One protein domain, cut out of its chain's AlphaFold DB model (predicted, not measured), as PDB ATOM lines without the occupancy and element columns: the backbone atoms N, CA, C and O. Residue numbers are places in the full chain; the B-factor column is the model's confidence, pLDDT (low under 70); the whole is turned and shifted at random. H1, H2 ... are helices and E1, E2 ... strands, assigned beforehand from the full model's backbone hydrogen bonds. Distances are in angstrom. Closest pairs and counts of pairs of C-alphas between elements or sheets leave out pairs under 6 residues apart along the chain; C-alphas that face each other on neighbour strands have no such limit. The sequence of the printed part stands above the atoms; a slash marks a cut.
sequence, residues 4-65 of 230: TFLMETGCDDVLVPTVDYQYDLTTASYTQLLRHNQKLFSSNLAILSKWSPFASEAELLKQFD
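What this domain is: This is residues 4 to 65 of the 230 residues of the protein "Morc6_S5 domain-containing protein" of Aegilops tauschii subsp. strangulata (UniProt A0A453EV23). A two-stranded hairpin, E1 and E2, makes one end of an elongated model, the longest helix, H2, stands crosswise in the middle, and the short helix H1 lies toward the other end. A long stretch without a named element, residues 9 to 20, runs from H1 past H2 to the hairpin, while H3 lies between H2 and the hairpin along the long axis; H2 is near H1 and near H3 but touches neither, the three helices form no close bundle, and residues 7 to 13 stick out. The printed part has 62 residues with three named helices and two named strands in the order H1, E1, E2, H2, H3, the sheet being E1 - E2, antiparallel. The class is mixed, helices and strands; the whole is only just loose, close to compact, with a radius of gyration of the C-alphas of 13.1 A, and spans 43 by 25 by 14 A.

How they stand to each other: The sheet joins E1, residues 21 to 24, and E2, residues 29 to 32, a hairpin of antiparallel strands with 142 degrees between their directions. C-alphas 23 and 30 face each other at 4.5 A; N 22 and O 31 are within hydrogen-bond range at 2.8 A, as are N 31 and O 22 at 2.9 A. H3 is residues 57 to 64, and its closest C-alpha to E2 is that of Leu 61, 7.5 A from that of Tyr 30. H2, residues 38 to 51, is close to H3 but not clearly touching, the closest C-alphas being those of Ser 49 and Glu 57, 7.2 A apart. Their lines stand about perpendicular, at 80 degrees. H1, residues 4 to 8, is close to H2 but not clearly touching, with the closest C-alphas, those of Phe 5 and Trp 51, 6.1 A apart. H1 is apart from E2 and H3, and E1 is apart from H2 and H3. In H1 and H2 every O i to N i+4 pair is within hydrogen-bond range; in H3 2 of 4 are.

Where its parts are: E1 begins at C-alpha 21, (198.067, 195.984, 86.475), and measures 9.4 A; E2 measures 10.1 A. H2 measures 19.9 A from C-alpha 38, (208.436, 189.433, 89.204), to C-alpha 51. H3 measures 11.7 A and ends at C-alpha 64, (193.727, 205.513, 87.984). H1 measures 6.0 A.

The domain as a whole: The C-alphas of Asp 12 and Thr 26, the two farthest apart, are 43.4 A apart. The printed part has no cut. The link from H1 to E1 is long, with 12 residues; the other three are tight. Residues 7 to 13, of which 7 and 8 belong to H1, stand free. The mean pLDDT of the printed part is 92.6, and no printed residue is under 70.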
ATOM      1  N   THR A   4     215.658 213.071  84.495       91.50
ATOM      2  CA  THR A   4     216.412 213.030  85.756       91.50
ATOM      3  C   THR A   4     216.916 211.620  86.062       91.50
ATOM      4  O   THR A   4     218.095 211.451  86.348       91.50
ATOM      5  N   PHE A   5     216.057 210.604  85.911       92.94
ATOM      6  CA  PHE A   5     216.454 209.201  86.051       92.94
ATOM      7  C   PHE A   5     217.592 208.842  85.092       92.94
ATOM      8  O   PHE A   5     218.632 208.392  85.551       92.94
ATOM      9  N   LEU A   6     217.412 209.084  83.787       93.38
ATOM     10  CA  LEU A   6     218.390 208.695  82.764       93.38
ATOM     11  C   LEU A   6     219.760 209.349  82.991       93.38
ATOM     12  O   LEU A   6     220.784 208.682  82.863       93.38
ATOM     13  N   MET A   7     219.769 210.630  83.373       91.94
ATOM     14  CA  MET A   7     220.999 211.373  83.642       91.94
ATOM     15  C   MET A   7     221.703 210.906  84.914       91.94
ATOM     16  O   MET A   7     222.913 210.693  84.894       91.94
ATOM     17  N   GLU A   8     220.976 210.728  86.020       92.81
ATOM     18  CA  GLU A   8     221.590 210.336  87.294       92.81
ATOM     19  C   GLU A   8     222.063 208.879  87.310       92.81
ATOM     20  O   GLU A   8     222.995 208.546  88.042       92.81
ATOM     21  N   THR A   9     221.463 208.002  86.500       90.94
ATOM     22  CA  THR A   9     221.930 206.616  86.353       90.94
ATOM     23  C   THR A   9     222.940 206.422  85.225       90.94
ATOM     24  O   THR A   9     223.400 205.298  85.039       90.94
ATOM     25  N   GLY A  10     223.297 207.485  84.493       89.50
ATOM     26  CA  GLY A  10     224.268 207.429  83.397       89.50
ATOM     27  C   GLY A  10     223.859 206.460  82.289       89.50
ATOM     28  O   GLY A  10     224.696 205.721  81.783       89.50
ATOM     29  N   CYS A  11     222.564 206.389  81.972       86.50
ATOM     30  CA  CYS A  11     222.082 205.493  80.928       86.50
ATOM     31  C   CYS A  11     222.403 206.059  79.543       86.50
ATOM     32  O   CYS A  11     221.953 207.152  79.207       86.50
ATOM     33  N   ASP A  12     223.112 205.274  78.730       84.75
ATOM     34  CA  ASP A  12     223.421 205.626  77.337       84.75
ATOM     35  C   ASP A  12     222.197 205.482  76.407       84.75
ATOM     36  O   ASP A  12     222.104 206.161  75.386       84.75
ATOM     37  N   ASP A  13     221.231 204.638  76.792       88.69
ATOM     38  CA  ASP A  13     219.989 204.377  76.059       88.69
ATOM     39  C   ASP A  13     218.746 204.911  76.790       88.69
ATOM     40  O   ASP A  13     218.691 205.008  78.020       88.69
ATOM     41  N   VAL A  14     217.683 205.197  76.025       90.31
ATOM     42  CA  VAL A  14     216.392 205.634  76.581       90.31
ATOM     43  C   VAL A  14     215.652 204.447  77.196       90.31
ATOM     44  O   VAL A  14     214.935 203.706  76.523       90.31
ATOM     45  N   LEU A  15     215.785 204.303  78.513       91.00
ATOM     46  CA  LEU A  15     215.052 203.317  79.299       91.00
ATOM     47  C   LEU A  15     213.712 203.874  79.794       91.00
ATOM     48  O   LEU A  15     213.637 204.934  80.422       91.00
ATOM     49  N   VAL A  16     212.636 203.123  79.552       93.50
ATOM     50  CA  VAL A  16     211.281 203.471  79.999       93.50
ATOM     51  C   VAL A  16     210.765 202.378  80.937       93.50
ATOM     52  O   VAL A  16     210.361 201.321  80.457       93.50
ATOM     53  N   PRO A  17     210.769 202.600  82.266       93.06
ATOM     54  CA  PRO A  17     210.206 201.636  83.204       93.06
ATOM     55  C   PRO A  17     208.690 201.544  83.005       93.06
ATOM     56  O   PRO A  17     207.988 202.559  83.003       93.06
ATOM     57  N   THR A  18     208.192 200.320  82.849       94.19
ATOM     58  CA  THR A  18     206.770 200.022  82.664       94.19
ATOM     59  C   THR A  18     206.305 198.982  83.675       94.19
ATOM     60  O   THR A  18     207.025 198.034  84.003       94.19
ATOM     61  N   VAL A  19     205.096 199.184  84.186       95.44
ATOM     62  CA  VAL A  19     204.392 198.261  85.077       95.44
ATOM     63  C   VAL A  19     202.963 198.130  84.575       95.44
ATOM     64  O   VAL A  19     202.371 199.112  84.126       95.44
ATOM     65  N   ASP A  20     202.425 196.921  84.637       95.25
ATOM     66  CA  ASP A  20     201.066 196.619  84.210       95.25
ATOM     67  C   ASP A  20     200.269 196.078  85.394       95.25
ATOM     68  O   ASP A  20     200.781 195.308  86.207       95.25
ATOM     69  N   TYR A  21     198.997 196.453  85.458       94.94
ATOM     70  CA  TYR A  21     198.067 195.984  86.475       94.94
ATOM     71  C   TYR A  21     196.801 195.455  85.816       94.94
ATOM     72  O   TYR A  21     196.394 195.923  84.752       94.94
ATOM     73  N   GLN A  22     196.169 194.492  86.475       93.75
ATOM     74  CA  GLN A  22     194.838 194.012  86.147       93.75
ATOM     75  C   GLN A  22     193.874 194.475  87.237       93.75
ATOM     76  O   GLN A  22     194.099 194.217  88.420       93.75
ATOM     77  N   TYR A  23     192.802 195.157  86.839       92.19
ATOM     78  CA  TYR A  23     191.728 195.506  87.761       92.19
ATOM     79  C   TYR A  23     190.825 194.289  87.979       92.19
ATOM     80  O   TYR A  23     190.260 193.747  87.027       92.19
ATOM     81  N   ASP A  24     190.717 193.843  89.225       91.12
ATOM     82  CA  ASP A  24     189.857 192.741  89.629       91.12
ATOM     83  C   ASP A  24     188.517 193.286  90.139       91.12
ATOM     84  O   ASP A  24     188.435 193.932  91.185       91.12
ATOM     85  N   LEU A  25     187.451 192.991  89.393       87.69
ATOM     86  CA  LEU A  25     186.083 193.404  89.708       87.69
ATOM     87  C   LEU A  25     185.549 192.767  90.998       87.69
ATOM     88  O   LEU A  25     184.647 193.325  91.616       87.69
ATOM     89  N   THR A  26     186.069 191.605  91.406       91.62
ATOM     90  CA  THR A  26     185.575 190.889  92.593       91.62
ATOM     91  C   THR A  26     186.102 191.493  93.888       91.62
ATOM     92  O   THR A  26     185.368 191.594  94.869       91.62
ATOM     93  N   THR A  27     187.359 191.937  93.881       90.12
ATOM     94  CA  THR A  27     188.024 192.568  95.029       90.12
ATOM     95  C   THR A  27     188.030 194.094  94.947       90.12
ATOM     96  O   THR A  27     188.457 194.746  95.899       90.12
ATOM     97  N   ALA A  28     187.555 194.662  93.831       87.75
ATOM     98  CA  ALA A  28     187.609 196.089  93.509       87.75
ATOM     99  C   ALA A  28     189.025 196.675  93.659       87.75
ATOM    100  O   ALA A  28     189.202 197.797  94.138       87.75
ATOM    101  N   SER A  29     190.044 195.898  93.276       89.62
ATOM    102  CA  SER A  29     191.450 196.229  93.516       89.62
ATOM    103  C   SER A  29     192.337 195.936  92.309       89.62
ATOM    104  O   SER A  29     191.990 195.152  91.425       89.62
ATOM    105  N   TYR A  30     193.500 196.586  92.266       92.19
ATOM    106  CA  TYR A  30     194.513 196.324  91.251       92.19
ATOM    107  C   TYR A  30     195.442 195.202  91.708       92.19
ATOM    108  O   TYR A  30     196.028 195.262  92.788       92.19
ATOM    109  N   THR A  31     195.623 194.211  90.843       92.44
ATOM    110  CA  THR A  31     196.610 193.140  91.009       92.44
ATOM    111  C   THR A  31     197.732 193.304  89.989       92.44
ATOM    112  O   THR A  31     197.511 193.772  88.869       92.44
ATOM    113  N   GLN A  32     198.964 192.973  90.378       93.81
ATOM    114  CA  GLN A  32     200.131 193.103  89.503       93.81
ATOM    115  C   GLN A  32     200.012 192.139  88.317       93.81
ATOM    116  O   GLN A  32     199.864 190.931  88.506       93.81
ATOM    117  N   LEU A  33     200.121 192.658  87.093       92.56
ATOM    118  CA  LEU A  33     200.125 191.848  85.880       92.56
ATOM    119  C   LEU A  33     201.567 191.592  85.437       92.56
ATOM    120  O   LEU A  33     202.231 192.430  84.823       92.56
ATOM    121  N   LEU A  34     202.063 190.394  85.731       90.56
ATOM    122  CA  LEU A  34     203.435 190.005  85.418       90.56
ATOM    123  C   LEU A  34     203.565 189.583  83.950       90.56
ATOM    124  O   LEU A  34     203.389 188.414  83.616       90.56
ATOM    125  N   ARG A  35     203.924 190.517  83.060       81.94
ATOM    126  CA  ARG A  35     204.159 190.187  81.637       81.94
ATOM    127  C   ARG A  35     205.365 189.278  81.398       81.94
ATOM    128  O   ARG A  35     205.361 188.493  80.456       81.94
ATOM    129  N   HIS A  36     206.411 189.419  82.213       82.94
ATOM    130  CA  HIS A  36     207.677 188.704  82.026       82.94
ATOM    131  C   HIS A  36     208.099 187.954  83.288       82.94
ATOM    132  O   HIS A  36     208.090 186.728  83.313       82.94
ATOM    133  N   ASN A  37     208.498 188.677  84.337       87.31
ATOM    134  CA  ASN A  37     208.846 188.089  85.626       87.31
ATOM    135  C   ASN A  37     208.702 189.115  86.763       87.31
ATOM    136  O   ASN A  37     208.734 190.326  86.532       87.31
ATOM    137  N   GLN A  38     208.589 188.612  87.997       92.69
ATOM    138  CA  GLN A  38     208.436 189.433  89.204       92.69
ATOM    139  C   GLN A  38     209.615 190.386  89.426       92.69
ATOM    140  O   GLN A  38     209.427 191.518  89.857       92.69
ATOM    141  N   LYS A  39     210.842 189.950  89.119       92.00
ATOM    142  CA  LYS A  39     212.053 190.742  89.370       92.00
ATOM    143  C   LYS A  39     212.075 192.024  88.534       92.00
ATOM    144  O   LYS A  39     212.397 193.084  89.063       92.00
ATOM    145  N   LEU A  40     211.714 191.931  87.255       91.94
ATOM    146  CA  LEU A  40     211.613 193.075  86.352       91.94
ATOM    147  C   LEU A  40     210.506 194.026  86.804       91.94
ATOM    148  O   LEU A  40     210.737 195.229  86.868       91.94
ATOM    149  N   PHE A  41     209.341 193.485  87.174       95.06
ATOM    150  CA  PHE A  41     208.235 194.282  87.697       95.06
ATOM    151  C   PHE A  41     208.659 195.072  88.942       95.06
ATOM    152  O   PHE A  41     208.557 196.297  88.962       95.06
ATOM    153  N   SER A  42     209.212 194.392  89.951       94.38
ATOM    154  CA  SER A  42     209.669 195.026  91.190       94.38
ATOM    155  C   SER A  42     210.786 196.047  90.946       94.38
ATOM    156  O   SER A  42     210.803 197.093  91.590       94.38
ATOM    157  N   SER A  43     211.687 195.789  89.993       94.31
ATOM    158  CA  SER A  43     212.726 196.747  89.595       94.31
ATOM    159  C   SER A  43     212.131 198.003  88.953       94.31
ATOM    160  O   SER A  43     212.490 199.113  89.338       94.31
ATOM    161  N   ASN A  44     211.204 197.852  88.003       95.12
ATOM    162  CA  ASN A  44     210.548 198.984  87.345       95.12
ATOM    163  C   ASN A  44     209.712 199.798  88.332       95.12
ATOM    164  O   ASN A  44     209.774 201.026  88.315       95.12
ATOM    165  N   LEU A  45     208.983 199.126  89.225       95.56
ATOM    166  CA  LEU A  45     208.220 199.783  90.277       95.56
ATOM    167  C   LEU A  45     209.138 200.573  91.218       95.56
ATOM    168  O   LEU A  45     208.844 201.725  91.507       95.56
ATOM    169  N   ALA A  46     210.282 200.015  91.623       95.44
ATOM    170  CA  ALA A  46     211.253 200.728  92.453       95.44
ATOM    171  C   ALA A  46     211.824 201.977  91.754       95.44
ATOM    172  O   ALA A  46     211.998 203.016  92.391       95.44
ATOM    173  N   ILE A  47     212.078 201.904  90.441       94.88
ATOM    174  CA  ILE A  47     212.491 203.067  89.640       94.88
ATOM    175  C   ILE A  47     211.378 204.121  89.633       94.88
ATOM    176  O   ILE A  47     211.650 205.294  89.882       94.88
ATOM    177  N   LEU A  48     210.125 203.725  89.393       95.94
ATOM    178  CA  LEU A  48     208.987 204.644  89.421       95.94
ATOM    179  C   LEU A  48     208.828 205.290  90.802       95.94
ATOM    180  O   LEU A  48     208.726 206.507  90.882       95.94
ATOM    181  N   SER A  49     208.896 204.516  91.883       95.25
ATOM    182  CA  SER A  49     208.793 205.036  93.250       95.25
ATOM    183  C   SER A  49     209.912 206.010  93.619       95.25
ATOM    184  O   SER A  49     209.694 206.934  94.395       95.25
ATOM    185  N   LYS A  50     211.116 205.823  93.065       95.19
ATOM    186  CA  LYS A  50     212.264 206.698  93.331       95.19
ATOM    187  C   LYS A  50     212.247 207.988  92.506       95.19
ATOM    188  O   LYS A  50     212.653 209.029  93.010       95.19
ATOM    189  N   TRP A  51     211.847 207.911  91.235       94.88
ATOM    190  CA  TRP A  51     212.055 208.993  90.258       94.88
ATOM    191  C   TRP A  51     210.773 209.647  89.745       94.88
ATOM    192  O   TRP A  51     210.844 210.559  88.919       94.88
ATOM    193  N   SER A  52     209.606 209.168  90.174       95.25
ATOM    194  CA  SER A  52     208.316 209.794  89.891       95.25
ATOM    195  C   SER A  52     207.809 210.587  91.105       95.25
ATOM    196  O   SER A  52     208.358 210.456  92.197       95.25
ATOM    197  N   PRO A  53     206.735 211.380  90.951       95.62
ATOM    198  CA  PRO A  53     206.095 212.077  92.066       95.62
ATOM    199  C   PRO A  53     205.384 211.159  93.075       95.62
ATOM    200  O   PRO A  53     204.828 211.666  94.044       95.62
ATOM    201  N   PHE A  54     205.340 209.845  92.835       96.00
ATOM    202  CA  PHE A  54     204.637 208.872  93.671       96.00
ATOM    203  C   PHE A  54     205.657 208.029  94.423       96.00
ATOM    204  O   PHE A  54     206.394 207.265  93.806       96.00
ATOM    205  N   ALA A  55     205.687 208.146  95.748       93.88
ATOM    206  CA  ALA A  55     206.653 207.446  96.588       93.88
ATOM    207  C   ALA A  55     206.268 205.977  96.824       93.88
ATOM    208  O   ALA A  55     207.110 205.167  97.214       93.88
ATOM    209  N   SER A  56     205.002 205.616  96.589       95.38
ATOM    210  CA  SER A  56     204.489 204.263  96.812       95.38
ATOM    211  C   SER A  56     203.629 203.745  95.659       95.38
ATOM    212  O   SER A  56     203.039 204.508  94.896       95.38
ATOM    213  N   GLU A  57     203.519 202.418  95.573       95.19
ATOM    214  CA  GLU A  57     202.605 201.732  94.651       95.19
ATOM    215  C   GLU A  57     201.152 202.177  94.865       95.19
ATOM    216  O   GLU A  57     200.437 202.425  93.902       95.19
ATOM    217  N   ALA A  58     200.734 202.378  96.119       94.62
ATOM    218  CA  ALA A  58     199.389 202.848  96.442       94.62
ATOM    219  C   ALA A  58     199.105 204.260  95.894       94.62
ATOM    220  O   ALA A  58     198.029 204.508  95.351       94.62
ATOM    221  N   GLU A  59     200.063 205.189  95.992       95.75
ATOM    222  CA  GLU A  59     199.927 206.545  95.434       95.75
ATOM    223  C   GLU A  59     199.885 206.555  93.903       95.75
ATOM    224  O   GLU A  59     199.143 207.350  93.315       95.75
ATOM    225  N   LEU A  60     200.662 205.669  93.270       95.56
ATOM    226  CA  LEU A  60     200.640 205.461  91.826       95.56
ATOM    227  C   LEU A  60     199.283 204.900  91.385       95.56
ATOM    228  O   LEU A  60     198.673 205.431  90.459       95.56
ATOM    229  N   LEU A  61     198.791 203.861  92.065       95.25
ATOM    230  CA  LEU A  61     197.516 203.216  91.746       95.25
ATOM    231  C   LEU A  61     196.324 204.161  91.932       95.25
ATOM    232  O   LEU A  61     195.410 204.166  91.111       95.25
ATOM    233  N   LYS A  62     196.383 205.047  92.928       94.56
ATOM    234  CA  LYS A  62     195.382 206.102  93.135       94.56
ATOM    235  C   LYS A  62     195.217 207.033  91.923       94.56
ATOM    236  O   LYS A  62     194.187 207.684  91.778       94.56
ATOM    237  N   GLN A  63     196.206 207.119  91.027       94.75
ATOM    238  CA  GLN A  63     196.088 207.949  89.822       94.75
ATOM    239  C   GLN A  63     195.100 207.404  88.787       94.75
ATOM    240  O   GLN A  63     194.722 208.166  87.894       94.75
ATOM    241  N   PHE A  64     194.691 206.134  88.893       94.00
ATOM    242  CA  PHE A  64     193.727 205.513  87.984       94.00
ATOM    243  C   PHE A  64     192.261 205.747  88.389       94.00
ATOM    244  O   PHE A  64     191.383 205.591  87.542       94.00
ATOM    245  N   ASP A  65     191.990 206.155  89.635       92.19
ATOM    246  CA  ASP A  65     190.634 206.224  90.214       92.19
ATOM    247  C   ASP A  65     189.658 207.139  89.444       92.19
ATOM    248  O   ASP A  65     188.450 206.918  89.460       92.19
TER     249      ASP A  65